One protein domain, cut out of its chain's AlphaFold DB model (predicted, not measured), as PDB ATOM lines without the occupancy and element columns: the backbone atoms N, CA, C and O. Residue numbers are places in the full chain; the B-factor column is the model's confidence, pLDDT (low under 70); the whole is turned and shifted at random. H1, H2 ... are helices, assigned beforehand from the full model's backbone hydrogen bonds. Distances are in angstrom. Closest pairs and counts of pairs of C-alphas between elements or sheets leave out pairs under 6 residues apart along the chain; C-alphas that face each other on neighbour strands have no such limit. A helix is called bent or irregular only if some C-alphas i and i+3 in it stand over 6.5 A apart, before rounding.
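What this domain is: This is residues 595 to 685 of the 685 residues of the protein "Hypothetical protein" of Symbiodinium microadriaticum (UniProt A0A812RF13). Two short helical hairpins, H1 with H2 and H3 with H4, are set crosswise, H3 about perpendicular to both H1 and H2; the longer, kinked helix H5 touches H2 near its start and comes close to H4. The long loop of residues 624 to 636 swings out at one end between the two hairpins, and a short antiparallel pairing of residues 635 to 636 with 664 to 665 ties the two long links together. The printed part has 91 residues with five named helices, in the order H1, H2, H3, H4, H5, and no named strand; its class is all helix. It is compact, with a radius of gyration of the C-alphas of 12.6 A, and rounded, spanning 36 by 29 by 24 A.

Where its parts are: H1 holds residues 597 to 606 and begins at C-alpha 597, (49.134, 25.703, -2.047); it is 14.8 A long. After a tight link, H2 holds residues 612 to 623, 16.5 A long. H3 holds residues 637 to 642, and its first C-alpha is at (50.856, 28.120, -16.035). A tight link leads to H4, residues 648 to 654. H5, residues 667 to 683, is the longest helix, 21.4 A, and ends at C-alpha 683, (36.504, 42.239, -7.432). H5 has a kink of 42 degrees near residue 674 and is only just irregular: C-alphas 673 and 676 are 6.53 A apart.

How they stand to each other: H1 and H2 form a helical hairpin, at a shallow tilt of 15 degrees, opposite ways. They only just touch, with 3 pairs of C-alphas within 8 A, H2 with residues 618 to 622 alone; the closest C-alphas, of Cys 600 and Leu 621, are 6.9 A apart. H2 touches H5 with residues 615 to 619 alone, closest at the C-alphas of Phe 619 and Tyr 667, 7.3 A; the steep tilt of 67 degrees is only just short of about perpendicular. H2 and H3 are close but not clearly touching, about perpendicular at 88 degrees, with the C-alphas of Leu 622 and Glu 639 closest, 6.6 A. H3 and H4 form the other helical hairpin and touch at a shallow tilt of 18 degrees, opposite ways; the closest C-alphas, of Ser 641 and Arg 648, are 5.4 A apart. H4 and H5 are close but not clearly touching, with the C-alphas of Phe 654 and Ile 673 closest, 7.0 A. H3 and H5 are apart, and so are H1 and H5. In H2, H3 and H4 every O i to N i+4 pair is within hydrogen-bond range; in H1 it is 5 of 6 and in H5 10 of 13.

The domain as a whole: The two C-alphas farthest apart, of Pro 629 and Ala 685, the chain's last residue, are 39.0 A apart. The printed part has no cut. The links H2 to H3, 13 residues, and H4 to H5, 12 residues, are long. The mean pLDDT of the printed part is 71.0; 34 residues are under 70, namely 595 to 610, 624 to 632, 657 to 661 and 682 to 685.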
ATOM      1  N   ASN A 595      53.368  22.238  -0.799       45.41
ATOM      2  CA  ASN A 595      53.306  22.896   0.510       45.41
ATOM      3  C   ASN A 595      52.941  24.388   0.424       45.41
ATOM      4  O   ASN A 595      52.483  24.943   1.413       45.41
ATOM      5  N   LEU A 596      53.087  25.019  -0.749       50.78
ATOM      6  CA  LEU A 596      52.777  26.443  -0.980       50.78
ATOM      7  C   LEU A 596      51.293  26.694  -1.320       50.78
ATOM      8  O   LEU A 596      50.814  27.827  -1.288       50.78
ATOM      9  N   LEU A 597      50.543  25.631  -1.639       57.19
ATOM     10  CA  LEU A 597      49.134  25.703  -2.047       57.19
ATOM     11  C   LEU A 597      48.175  26.240  -0.958       57.19
ATOM     12  O   LEU A 597      47.261  26.977  -1.333       57.19
ATOM     13  N   PRO A 598      48.332  25.925   0.349       55.12
ATOM     14  CA  PRO A 598      47.495  26.505   1.403       55.12
ATOM     15  C   PRO A 598      47.781  27.997   1.613       55.12
ATOM     16  O   PRO A 598      46.852  28.793   1.662       55.12
ATOM     17  N   GLU A 599      49.054  28.397   1.644       56.19
ATOM     18  CA  GLU A 599      49.462  29.786   1.907       56.19
ATOM     19  C   GLU A 599      49.000  30.741   0.795       56.19
ATOM     20  O   GLU A 599      48.503  31.835   1.071       56.19
ATOM     21  N   CYS A 600      49.064  30.293  -0.467       57.12
ATOM     22  CA  CYS A 600      48.469  31.016  -1.592       57.12
ATOM     23  C   CYS A 600      46.951  31.192  -1.424       57.12
ATOM     24  O   CYS A 600      46.415  32.237  -1.781       57.12
ATOM     25  N   TYR A 601      46.246  30.190  -0.891       60.00
ATOM     26  CA  TYR A 601      44.802  30.263  -0.677       60.00
ATOM     27  C   TYR A 601      44.441  31.196   0.491       60.00
ATOM     28  O   TYR A 601      43.511  31.990   0.363       60.00
ATOM     29  N   ASP A 602      45.193  31.157   1.593       55.31
ATOM     30  CA  ASP A 602      44.934  31.943   2.810       55.31
ATOM     31  C   ASP A 602      45.185  33.450   2.629       55.31
ATOM     32  O   ASP A 602      44.421  34.280   3.130       55.31
ATOM     33  N   ILE A 603      46.215  33.830   1.866       58.59
ATOM     34  CA  ILE A 603      46.466  35.241   1.519       58.59
ATOM     35  C   ILE A 603      45.307  35.805   0.691       58.59
ATOM     36  O   ILE A 603      44.875  36.941   0.907       58.59
ATOM     37  N   ILE A 604      44.775  34.995  -0.226       59.38
ATOM     38  CA  ILE A 604      43.721  35.403  -1.154       59.38
ATOM     39  C   ILE A 604      42.343  35.405  -0.472       59.38
ATOM     40  O   ILE A 604      41.529  36.282  -0.747       59.38
ATOM     41  N   SER A 605      42.082  34.480   0.457       56.34
ATOM     42  CA  SER A 605      40.784  34.349   1.133       56.34
ATOM     43  C   SER A 605      40.549  35.348   2.274       56.34
ATOM     44  O   SER A 605      39.392  35.598   2.617       56.34
ATOM     45  N   HIS A 606      41.608  35.926   2.861       51.31
ATOM     46  CA  HIS A 606      41.481  36.755   4.068       51.31
ATOM     47  C   HIS A 606      42.098  38.161   4.007       51.31
ATOM     48  O   HIS A 606      41.805  38.961   4.899       51.31
ATOM     49  N   ARG A 607      42.946  38.495   3.019       53.41
ATOM     50  CA  ARG A 607      43.621  39.816   2.953       53.41
ATOM     51  C   ARG A 607      43.807  40.411   1.550       53.41
ATOM     52  O   ARG A 607      44.536  41.391   1.416       53.41
ATOM     53  N   PHE A 608      43.175  39.864   0.514       64.12
ATOM     54  CA  PHE A 608      43.401  40.326  -0.857       64.12
ATOM     55  C   PHE A 608      42.825  41.728  -1.104       64.12
ATOM     56  O   PHE A 608      41.612  41.915  -1.145       64.12
ATOM     57  N   SER A 609      43.703  42.714  -1.297       64.88
ATOM     58  CA  SER A 609      43.332  44.116  -1.547       64.88
ATOM     59  C   SER A 609      43.412  44.516  -3.026       64.88
ATOM     60  O   SER A 609      43.168  45.670  -3.373       64.88
ATOM     61  N   ALA A 610      43.793  43.576  -3.901       69.94
ATOM     62  CA  ALA A 610      44.074  43.802  -5.321       69.94
ATOM     63  C   ALA A 610      45.137  44.901  -5.597       69.94
ATOM     64  O   ALA A 610      45.224  45.432  -6.710       69.94
ATOM     65  N   THR A 611      45.973  45.228  -4.608       78.75
ATOM     66  CA  THR A 611      47.085  46.181  -4.746       78.75
ATOM     67  C   THR A 611      48.305  45.536  -5.402       78.75
ATOM     68  O   THR A 611      48.479  44.317  -5.375       78.75
ATOM     69  N   ASP A 612      49.195  46.350  -5.972       75.25
ATOM     70  CA  ASP A 612      50.421  45.851  -6.613       75.25
ATOM     71  C   ASP A 612      51.402  45.201  -5.606       75.25
ATOM     72  O   ASP A 612      52.200  44.354  -5.988       75.25
ATOM     73  N   GLN A 613      51.269  45.466  -4.300       77.00
ATOM     74  CA  GLN A 613      51.994  44.716  -3.263       77.00
ATOM     75  C   GLN A 613      51.488  43.272  -3.105       77.00
ATOM     76  O   GLN A 613      52.248  42.390  -2.706       77.00
ATOM     77  N   ASP A 614      50.207  43.011  -3.375       77.25
ATOM     78  CA  ASP A 614      49.653  41.656  -3.322       77.25
ATOM     79  C   ASP A 614      50.009  40.861  -4.589       77.25
ATOM     80  O   ASP A 614      50.212  39.650  -4.504       77.25
ATOM     81  N   LEU A 615      50.193  41.543  -5.730       80.75
ATOM     82  CA  LEU A 615      50.782  40.975  -6.951       80.75
ATOM     83  C   LEU A 615      52.193  40.432  -6.692       80.75
ATOM     84  O   LEU A 615      52.471  39.283  -7.029       80.75
ATOM     85  N   GLU A 616      53.072  41.230  -6.078       78.69
ATOM     86  CA  GLU A 616      54.467  40.847  -5.806       78.69
ATOM     87  C   GLU A 616      54.567  39.643  -4.862       78.69
ATOM     88  O   GLU A 616      55.298  38.687  -5.141       78.69
ATOM     89  N   LYS A 617      53.778  39.637  -3.779       79.00
ATOM     90  CA  LYS A 617      53.703  38.505  -2.836       79.00
ATOM     91  C   LYS A 617      53.222  37.233  -3.535       79.00
ATOM     92  O   LYS A 617      53.829  36.175  -3.378       79.00
ATOM     93  N   LEU A 618      52.150  37.335  -4.320       79.75
ATOM     94  CA  LEU A 618      51.536  36.205  -5.014       79.75
ATOM     95  C   LEU A 618      52.449  35.652  -6.120       79.75
ATOM     96  O   LEU A 618      52.566  34.437  -6.256       79.75
ATOM     97  N   PHE A 619      53.157  36.514  -6.855       81.62
ATOM     98  CA  PHE A 619      54.179  36.099  -7.819       81.62
ATOM     99  C   PHE A 619      55.340  35.367  -7.128       81.62
ATOM    100  O   PHE A 619      55.694  34.261  -7.531       81.62
ATOM    101  N   THR A 620      55.868  35.926  -6.034       80.88
ATOM    102  CA  THR A 620      56.969  35.323  -5.259       80.88
ATOM    103  C   THR A 620      56.606  33.926  -4.739       80.88
ATOM    104  O   THR A 620      57.408  32.998  -4.839       80.88
ATOM    105  N   LEU A 621      55.378  33.745  -4.238       78.25
ATOM    106  CA  LEU A 621      54.885  32.452  -3.745       78.25
ATOM    107  C   LEU A 621      54.694  31.411  -4.860       78.25
ATOM    108  O   LEU A 621      54.909  30.224  -4.629       78.25
ATOM    109  N   LEU A 622      54.310  31.840  -6.065       77.81
ATOM    110  CA  LEU A 622      54.089  30.948  -7.208       77.81
ATOM    111  C   LEU A 622      55.371  30.593  -7.978       77.81
ATOM    112  O   LEU A 622      55.409  29.550  -8.633       77.81
ATOM    113  N   CYS A 623      56.412  31.426  -7.905       77.56
ATOM    114  CA  CYS A 623      57.721  31.158  -8.508       77.56
ATOM    115  C   CYS A 623      58.530  30.093  -7.748       77.56
ATOM    116  O   CYS A 623      59.314  29.364  -8.357       77.56
ATOM    117  N   GLY A 624      58.343  29.990  -6.427       65.75
ATOM    118  CA  GLY A 624      59.168  29.144  -5.563       65.75
ATOM    119  C   GLY A 624      60.620  29.644  -5.429       65.75
ATOM    120  O   GLY A 624      60.973  30.708  -5.945       65.75
ATOM    121  N   PRO A 625      61.493  28.907  -4.715       59.81
ATOM    122  CA  PRO A 625      62.886  29.305  -4.542       59.81
ATOM    123  C   PRO A 625      63.648  29.275  -5.885       59.81
ATOM    124  O   PRO A 625      63.498  28.318  -6.654       59.81
ATOM    125  N   PRO A 626      64.489  30.287  -6.183       57.84
ATOM    126  CA  PRO A 626      65.180  30.392  -7.466       57.84
ATOM    127  C   PRO A 626      66.142  29.219  -7.679       57.84
ATOM    128  O   PRO A 626      66.907  28.855  -6.786       57.84
ATOM    129  N   MET A 627      66.142  28.642  -8.886       54.06
ATOM    130  CA  MET A 627      66.984  27.477  -9.202       54.06
ATOM    131  C   MET A 627      68.484  27.790  -9.159       54.06
ATOM    132  O   MET A 627      69.288  26.895  -8.894       54.06
ATOM    133  N   LYS A 628      68.850  29.045  -9.445       58.88
ATOM    134  CA  LYS A 628      70.209  29.593  -9.412       58.88
ATOM    135  C   LYS A 628      70.152  31.075  -9.017       58.88
ATOM    136  O   LYS A 628      69.200  31.757  -9.404       58.88
ATOM    137  N   PRO A 629      71.158  31.608  -8.304       49.50
ATOM    138  CA  PRO A 629      71.262  33.046  -8.082       49.50
ATOM    139  C   PRO A 629      71.475  33.769  -9.423       49.50
ATOM    140  O   PRO A 629      72.430  33.476 -10.138       49.50
ATOM    141  N   GLY A 630      70.578  34.703  -9.758       61.59
ATOM    142  CA  GLY A 630      70.644  35.523 -10.977       61.59
ATOM    143  C   GLY A 630      69.761  35.074 -12.151       61.59
ATOM    144  O   GLY A 630      69.746  35.753 -13.173       61.59
ATOM    145  N   GLU A 631      69.010  33.974 -12.035       66.50
ATOM    146  CA  GLU A 631      68.040  33.562 -13.064       66.50
ATOM    147  C   GLU A 631      66.683  34.272 -12.840       66.50
ATOM    148  O   GLU A 631      66.219  34.321 -11.695       66.50
ATOM    149  N   PRO A 632      66.035  34.849 -13.877       66.75
ATOM    150  CA  PRO A 632      64.755  35.536 -13.712       66.75
ATOM    151  C   PRO A 632      63.673  34.558 -13.242       66.75
ATOM    152  O   PRO A 632      63.485  33.492 -13.828       66.75
ATOM    153  N   GLN A 633      62.956  34.930 -12.181       75.94
ATOM    154  CA  GLN A 633      61.851  34.136 -11.647       75.94
ATOM    155  C   GLN A 633      60.696  34.082 -12.658       75.94
ATOM    156  O   GLN A 633      60.320  35.116 -13.211       75.94
ATOM    157  N   LYS A 634      60.129  32.888 -12.883       80.75
ATOM    158  CA  LYS A 634      59.017  32.668 -13.819       80.75
ATOM    159  C   LYS A 634      57.926  31.803 -13.188       80.75
ATOM    160  O   LYS A 634      58.227  30.757 -12.614       80.75
ATOM    161  N   VAL A 635      56.661  32.182 -13.364       80.81
ATOM    162  CA  VAL A 635      55.499  31.397 -12.905       80.81
ATOM    163  C   VAL A 635      55.044  30.446 -14.008       80.81
ATOM    164  O   VAL A 635      54.648  30.885 -15.085       80.81
ATOM    165  N   LEU A 636      55.026  29.137 -13.744       81.69
ATOM    166  CA  LEU A 636      54.450  28.166 -14.680       81.69
ATOM    167  C   LEU A 636      52.916  28.242 -14.687       81.69
ATOM    168  O   LEU A 636      52.272  28.241 -13.636       81.69
ATOM    169  N   ALA A 637      52.311  28.184 -15.876       78.44
ATOM    170  CA  ALA A 637      50.856  28.120 -16.035       78.44
ATOM    171  C   ALA A 637      50.233  26.911 -15.300       78.44
ATOM    172  O   ALA A 637      49.091  26.969 -14.836       78.44
ATOM    173  N   SER A 638      50.989  25.821 -15.120       76.75
ATOM    174  CA  SER A 638      50.570  24.683 -14.301       76.75
ATOM    175  C   SER A 638      50.333  25.064 -12.844       76.75
ATOM    176  O   SER A 638      49.355  24.582 -12.271       76.75
ATOM    177  N   GLU A 639      51.147  25.941 -12.253       77.06
ATOM    178  CA  GLU A 639      51.003  26.333 -10.846       77.06
ATOM    179  C   GLU A 639      49.796  27.249 -10.626       77.06
ATOM    180  O   GLU A 639      49.084  27.080  -9.637       77.06
ATOM    181  N   LEU A 640      49.446  28.100 -11.598       76.19
ATOM    182  CA  LEU A 640      48.181  28.857 -11.588       76.19
ATOM    183  C   LEU A 640      46.945  27.944 -11.586       76.19
ATOM    184  O   LEU A 640      45.957  28.224 -10.907       76.19
ATOM    185  N   SER A 641      47.005  26.820 -12.307       75.88
ATOM    186  CA  SER A 641      45.920  25.826 -12.303       75.88
ATOM    187  C   SER A 641      45.899  24.953 -11.037       75.88
ATOM    188  O   SER A 641      44.830  24.538 -10.588       75.88
ATOM    189  N   ARG A 642      47.067  24.679 -10.434       76.19
ATOM    190  CA  ARG A 642      47.219  23.843  -9.225       76.19
ATOM    191  C   ARG A 642      46.816  24.576  -7.952       76.19
ATOM    192  O   ARG A 642      46.128  23.991  -7.121       76.19
ATOM    193  N   SER A 643      47.178  25.852  -7.848       70.88
ATOM    194  CA  SER A 643      46.786  26.765  -6.765       70.88
ATOM    195  C   SER A 643      45.287  27.098  -6.748       70.88
ATOM    196  O   SER A 643      44.805  27.695  -5.792       70.88
ATOM    197  N   ARG A 644      44.521  26.678  -7.773       70.31
ATOM    198  CA  ARG A 644      43.062  26.883  -7.933       70.31
ATOM    199  C   ARG A 644      42.609  28.349  -8.025       70.31
ATOM    200  O   ARG A 644      41.404  28.610  -8.102       70.31
ATOM    201  N   ILE A 645      43.549  29.294  -8.076       74.38
ATOM    202  CA  ILE A 645      43.266  30.736  -8.094       74.38
ATOM    203  C   ILE A 645      42.546  31.138  -9.393       74.38
ATOM    204  O   ILE A 645      41.679  32.015  -9.379       74.38
ATOM    205  N   LEU A 646      42.817  30.441 -10.504       76.19
ATOM    206  CA  LEU A 646      42.071  30.554 -11.761       76.19
ATOM    207  C   LEU A 646      41.516  29.188 -12.214       76.19
ATOM    208  O   LEU A 646      42.156  28.159 -11.978       76.19
ATOM    209  N   PRO A 647      40.342  29.144 -12.879       78.44
ATOM    210  CA  PRO A 647      39.837  27.924 -13.506       78.44
ATOM    211  C   PRO A 647      40.796  27.437 -14.595       78.44
ATOM    212  O   PRO A 647      41.388  28.242 -15.313       78.44
ATOM    213  N   ARG A 648      40.917  26.116 -14.770       77.00
ATOM    214  CA  ARG A 648      41.842  25.539 -15.758       77.00
ATOM    215  C   ARG A 648      41.586  26.062 -17.174       77.00
ATOM    216  O   ARG A 648      42.546  26.351 -17.876       77.00
ATOM    217  N   ASP A 649      40.326  26.208 -17.564       78.31
ATOM    218  CA  ASP A 649      39.934  26.606 -18.923       78.31
ATOM    219  C   ASP A 649      40.340  28.059 -19.220       78.31
ATOM    220  O   ASP A 649      40.839  28.373 -20.298       78.31
ATOM    221  N   VAL A 650      40.252  28.921 -18.201       79.44
ATOM    222  CA  VAL A 650      40.727  30.311 -18.227       79.44
ATOM    223  C   VAL A 650      42.256  30.366 -18.374       79.44
ATOM    224  O   VAL A 650      42.770  31.103 -19.212       79.44
ATOM    225  N   VAL A 651      42.995  29.534 -17.627       78.38
ATOM    226  CA  VAL A 651      44.465  29.450 -17.745       78.38
ATOM    227  C   VAL A 651      44.898  28.888 -19.109       78.38
ATOM    228  O   VAL A 651      45.865  29.380 -19.686       78.38
ATOM    229  N   VAL A 652      44.181  27.901 -19.660       78.69
ATOM    230  CA  VAL A 652      44.436  27.356 -21.010       78.69
ATOM    231  C   VAL A 652      44.213  28.415 -22.097       78.69
ATOM    232  O   VAL A 652      45.002  28.480 -23.041       78.69
ATOM    233  N   GLY A 653      43.211  29.287 -21.933       75.25
ATOM    234  CA  GLY A 653      42.984  30.434 -22.818       75.25
ATOM    235  C   GLY A 653      44.186  31.385 -22.877       75.25
ATOM    236  O   GLY A 653      44.674  31.699 -23.962       75.25
ATOM    237  N   PHE A 654      44.733  31.789 -21.725       73.94
ATOM    238  CA  PHE A 654      45.917  32.668 -21.686       73.94
ATOM    239  C   PHE A 654      47.215  31.971 -22.103       73.94
ATOM    240  O   PHE A 654      48.105  32.610 -22.661       73.94
ATOM    241  N   ALA A 655      47.304  30.653 -21.917       73.75
ATOM    242  CA  ALA A 655      48.406  29.827 -22.403       73.75
ATOM    243  C   ALA A 655      48.413  29.628 -23.937       73.75
ATOM    244  O   ALA A 655      49.278  28.911 -24.444       73.75
ATOM    245  N   LYS A 656      47.475  30.242 -24.684       72.62
ATOM    246  CA  LYS A 656      47.339  30.129 -26.151       72.62
ATOM    247  C   LYS A 656      47.354  28.666 -26.618       72.62
ATOM    248  O   LYS A 656      48.114  28.302 -27.512       72.62
ATOM    249  N   GLU A 657      46.573  27.826 -25.934       59.94
ATOM    250  CA  GLU A 657      46.414  26.380 -26.186       59.94
ATOM    251  C   GLU A 657      47.684  25.514 -26.031       59.94
ATOM    252  O   GLU A 657      47.632  24.294 -26.209       59.94
ATOM    253  N   ARG A 658      48.824  26.091 -25.626       62.31
ATOM    254  CA  ARG A 658      50.056  25.334 -25.356       62.31
ATOM    255  C   ARG A 658      49.937  24.507 -24.076       62.31
ATOM    256  O   ARG A 658      49.119  24.774 -23.192       62.31
ATOM    257  N   HIS A 659      50.781  23.483 -23.944       65.38
ATOM    258  CA  HIS A 659      50.791  22.654 -22.744       65.38
ATOM    259  C   HIS A 659      51.137  23.489 -21.501       65.38
ATOM    260  O   HIS A 659      52.185  24.119 -21.423       65.38
ATOM    261  N   LEU A 660      50.283  23.419 -20.472       67.06
ATOM    262  CA  LEU A 660      50.402  24.188 -19.218       67.06
ATOM    263  C   LEU A 660      51.739  24.013 -18.465       67.06
ATOM    264  O   LEU A 660      52.014  24.764 -17.539       67.06
ATOM    265  N   LYS A 661      52.550  23.009 -18.816       69.12
ATOM    266  CA  LYS A 661      53.882  22.764 -18.236       69.12
ATOM    267  C   LYS A 661      55.024  23.475 -18.971       69.12
ATOM    268  O   LYS A 661      56.130  23.506 -18.453       69.12
ATOM    269  N   GLU A 662      54.765  23.975 -20.176       70.62
ATOM    270  CA  GLU A 662      55.751  24.581 -21.081       70.62
ATOM    271  C   GLU A 662      55.605  26.108 -21.148       70.62
ATOM    272  O   GLU A 662      56.508  26.799 -21.611       70.62
ATOM    273  N   VAL A 663      54.474  26.644 -20.676       77.50
ATOM    274  CA  VAL A 663      54.231  28.086 -20.575       77.50
ATOM    275  C   VAL A 663      54.664  28.575 -19.197       77.50
ATOM    276  O   VAL A 663      54.068  28.204 -18.183       77.50
ATOM    277  N   ALA A 664      55.691  29.418 -19.187       79.88
ATOM    278  CA  ALA A 664      56.153  30.177 -18.034       79.88
ATOM    279  C   ALA A 664      55.934  31.670 -18.313       79.88
ATOM    280  O   ALA A 664      56.172  32.102 -19.438       79.88
ATOM    281  N   PHE A 665      55.490  32.418 -17.307       80.75
ATOM    282  CA  PHE A 665      55.265  33.860 -17.377       80.75
ATOM    283  C   PHE A 665      56.310  34.602 -16.547       80.75
ATOM    284  O   PHE A 665      56.508  34.279 -15.370       80.75
ATOM    285  N   ASP A 666      56.917  35.625 -17.138       84.62
ATOM    286  CA  ASP A 666      57.761  36.583 -16.413       84.62
ATOM    287  C   ASP A 666      56.892  37.590 -15.639       84.62
ATOM    288  O   ASP A 666      55.683  37.662 -15.855       84.62
ATOM    289  N   TYR A 667      57.473  38.377 -14.727       81.62
ATOM    290  CA  TYR A 667      56.701  39.284 -13.856       81.62
ATOM    291  C   TYR A 667      55.783  40.246 -14.633       81.62
ATOM    292  O   TYR A 667      54.600  40.365 -14.316       81.62
ATOM    293  N   GLU A 668      56.288  40.858 -15.708       82.06
ATOM    294  CA  GLU A 668      55.507  41.767 -16.560       82.06
ATOM    295  C   GLU A 668      54.423  41.042 -17.378       82.06
ATOM    296  O   GLU A 668      53.323  41.564 -17.571       82.06
ATOM    297  N   GLU A 669      54.674  39.805 -17.815       82.25
ATOM    298  CA  GLU A 669      53.665  38.976 -18.491       82.25
ATOM    299  C   GLU A 669      52.576  38.526 -17.507       82.25
ATOM    300  O   GLU A 669      51.387  38.540 -17.822       82.25
ATOM    301  N   PHE A 670      52.963  38.192 -16.277       82.62
ATOM    302  CA  PHE A 670      52.038  37.853 -15.205       82.62
ATOM    303  C   PHE A 670      51.159  39.057 -14.822       82.62
ATOM    304  O   PHE A 670      49.934  38.921 -14.726       82.62
ATOM    305  N   LYS A 671      51.765  40.248 -14.695       84.62
ATOM    306  CA  LYS A 671      51.092  41.527 -14.413       84.62
ATOM    307  C   LYS A 671      50.142  41.975 -15.528       84.62
ATOM    308  O   LYS A 671      49.108  42.571 -15.234       84.62
ATOM    309  N   SER A 672      50.460  41.693 -16.791       81.62
ATOM    310  CA  SER A 672      49.643  42.115 -17.940       81.62
ATOM    311  C   SER A 672      48.569  41.101 -18.352       81.62
ATOM    312  O   SER A 672      47.492  41.509 -18.779       81.62
ATOM    313  N   ILE A 673      48.819  39.794 -18.206       80.25
ATOM    314  CA  ILE A 673      47.926  38.737 -18.716       80.25
ATOM    315  C   ILE A 673      47.085  38.111 -17.596       80.25
ATOM    316  O   ILE A 673      45.860  38.040 -17.700       80.25
ATOM    317  N   ALA A 674      47.722  37.642 -16.519       79.12
ATOM    318  CA  ALA A 674      47.036  36.887 -15.469       79.12
ATOM    319  C   ALA A 674      46.401  37.799 -14.406       79.12
ATOM    320  O   ALA A 674      45.275  37.554 -13.966       79.12
ATOM    321  N   TRP A 675      47.092  38.870 -14.011       82.44
ATOM    322  CA  TRP A 675      46.659  39.773 -12.942       82.44
ATOM    323  C   TRP A 675      45.331  40.506 -13.204       82.44
ATOM    324  O   TRP A 675      44.511  40.537 -12.285       82.44
ATOM    325  N   PRO A 676      45.014  41.019 -14.414       82.31
ATOM    326  CA  PRO A 676      43.711  41.645 -14.661       82.31
ATOM    327  C   PRO A 676      42.554  40.652 -14.512       82.31
ATOM    328  O   PRO A 676      41.480  41.010 -14.042       82.31
ATOM    329  N   LYS A 677      42.794  39.382 -14.855       79.44
ATOM    330  CA  LYS A 677      41.800  38.300 -14.812       79.44
ATOM    331  C   LYS A 677      41.645  37.690 -13.422       79.44
ATOM    332  O   LYS A 677      40.571  37.201 -13.081       79.44
ATOM    333  N   LEU A 678      42.683  37.796 -12.595       76.25
ATOM    334  CA  LEU A 678      42.567  37.666 -11.147       76.25
ATOM    335  C   LEU A 678      41.703  38.806 -10.587       76.25
ATOM    336  O   LEU A 678      40.676  38.525  -9.977       76.25
ATOM    337  N   LYS A 679      42.036  40.075 -10.859       77.69
ATOM    338  CA  LYS A 679      41.248  41.231 -10.393       77.69
ATOM    339  C   LYS A 679      39.766  41.123 -10.766       77.69
ATOM    340  O   LYS A 679      38.927  41.215  -9.882       77.69
ATOM    341  N   GLU A 680      39.442  40.837 -12.022       78.00
ATOM    342  CA  GLU A 680      38.061  40.650 -12.491       78.00
ATOM    343  C   GLU A 680      37.320  39.541 -11.724       78.00
ATOM    344  O   GLU A 680      36.182  39.734 -11.306       78.00
ATOM    345  N   ARG A 681      37.973  38.400 -11.456       71.88
ATOM    346  CA  ARG A 681      37.363  37.286 -10.711       71.88
ATOM    347  C   ARG A 681      37.106  37.602  -9.233       71.88
ATOM    348  O   ARG A 681      36.158  37.060  -8.678       71.88
ATOM    349  N   TRP A 682      37.962  38.405  -8.601       67.25
ATOM    350  CA  TRP A 682      37.955  38.639  -7.148       67.25
ATOM    351  C   TRP A 682      37.381  40.006  -6.730       67.25
ATOM    352  O   TRP A 682      37.114  40.202  -5.553       67.25
ATOM    353  N   VAL A 683      37.182  40.944  -7.666       62.59
ATOM    354  CA  VAL A 683      36.504  42.239  -7.432       62.59
ATOM    355  C   VAL A 683      35.022  42.187  -7.842       62.59
ATOM    356  O   VAL A 683      34.230  43.010  -7.390       62.59
ATOM    357  N   CYS A 684      34.621  41.213  -8.669       51.75
ATOM    358  CA  CYS A 684      33.224  40.974  -9.057       51.75
ATOM    359  C   CYS A 684      32.569  39.779  -8.330       51.75
ATOM    360  O   CYS A 684      31.525  39.302  -8.785       51.75
ATOM    361  N   ALA A 685      33.176  39.288  -7.245       46.88
ATOM    362  CA  ALA A 685      32.681  38.202  -6.393       46.88
ATOM    363  C   ALA A 685      32.527  38.676  -4.941       46.88
ATOM    364  O   ALA A 685      31.578  38.189  -4.287       46.88
TER     365      ALA A 685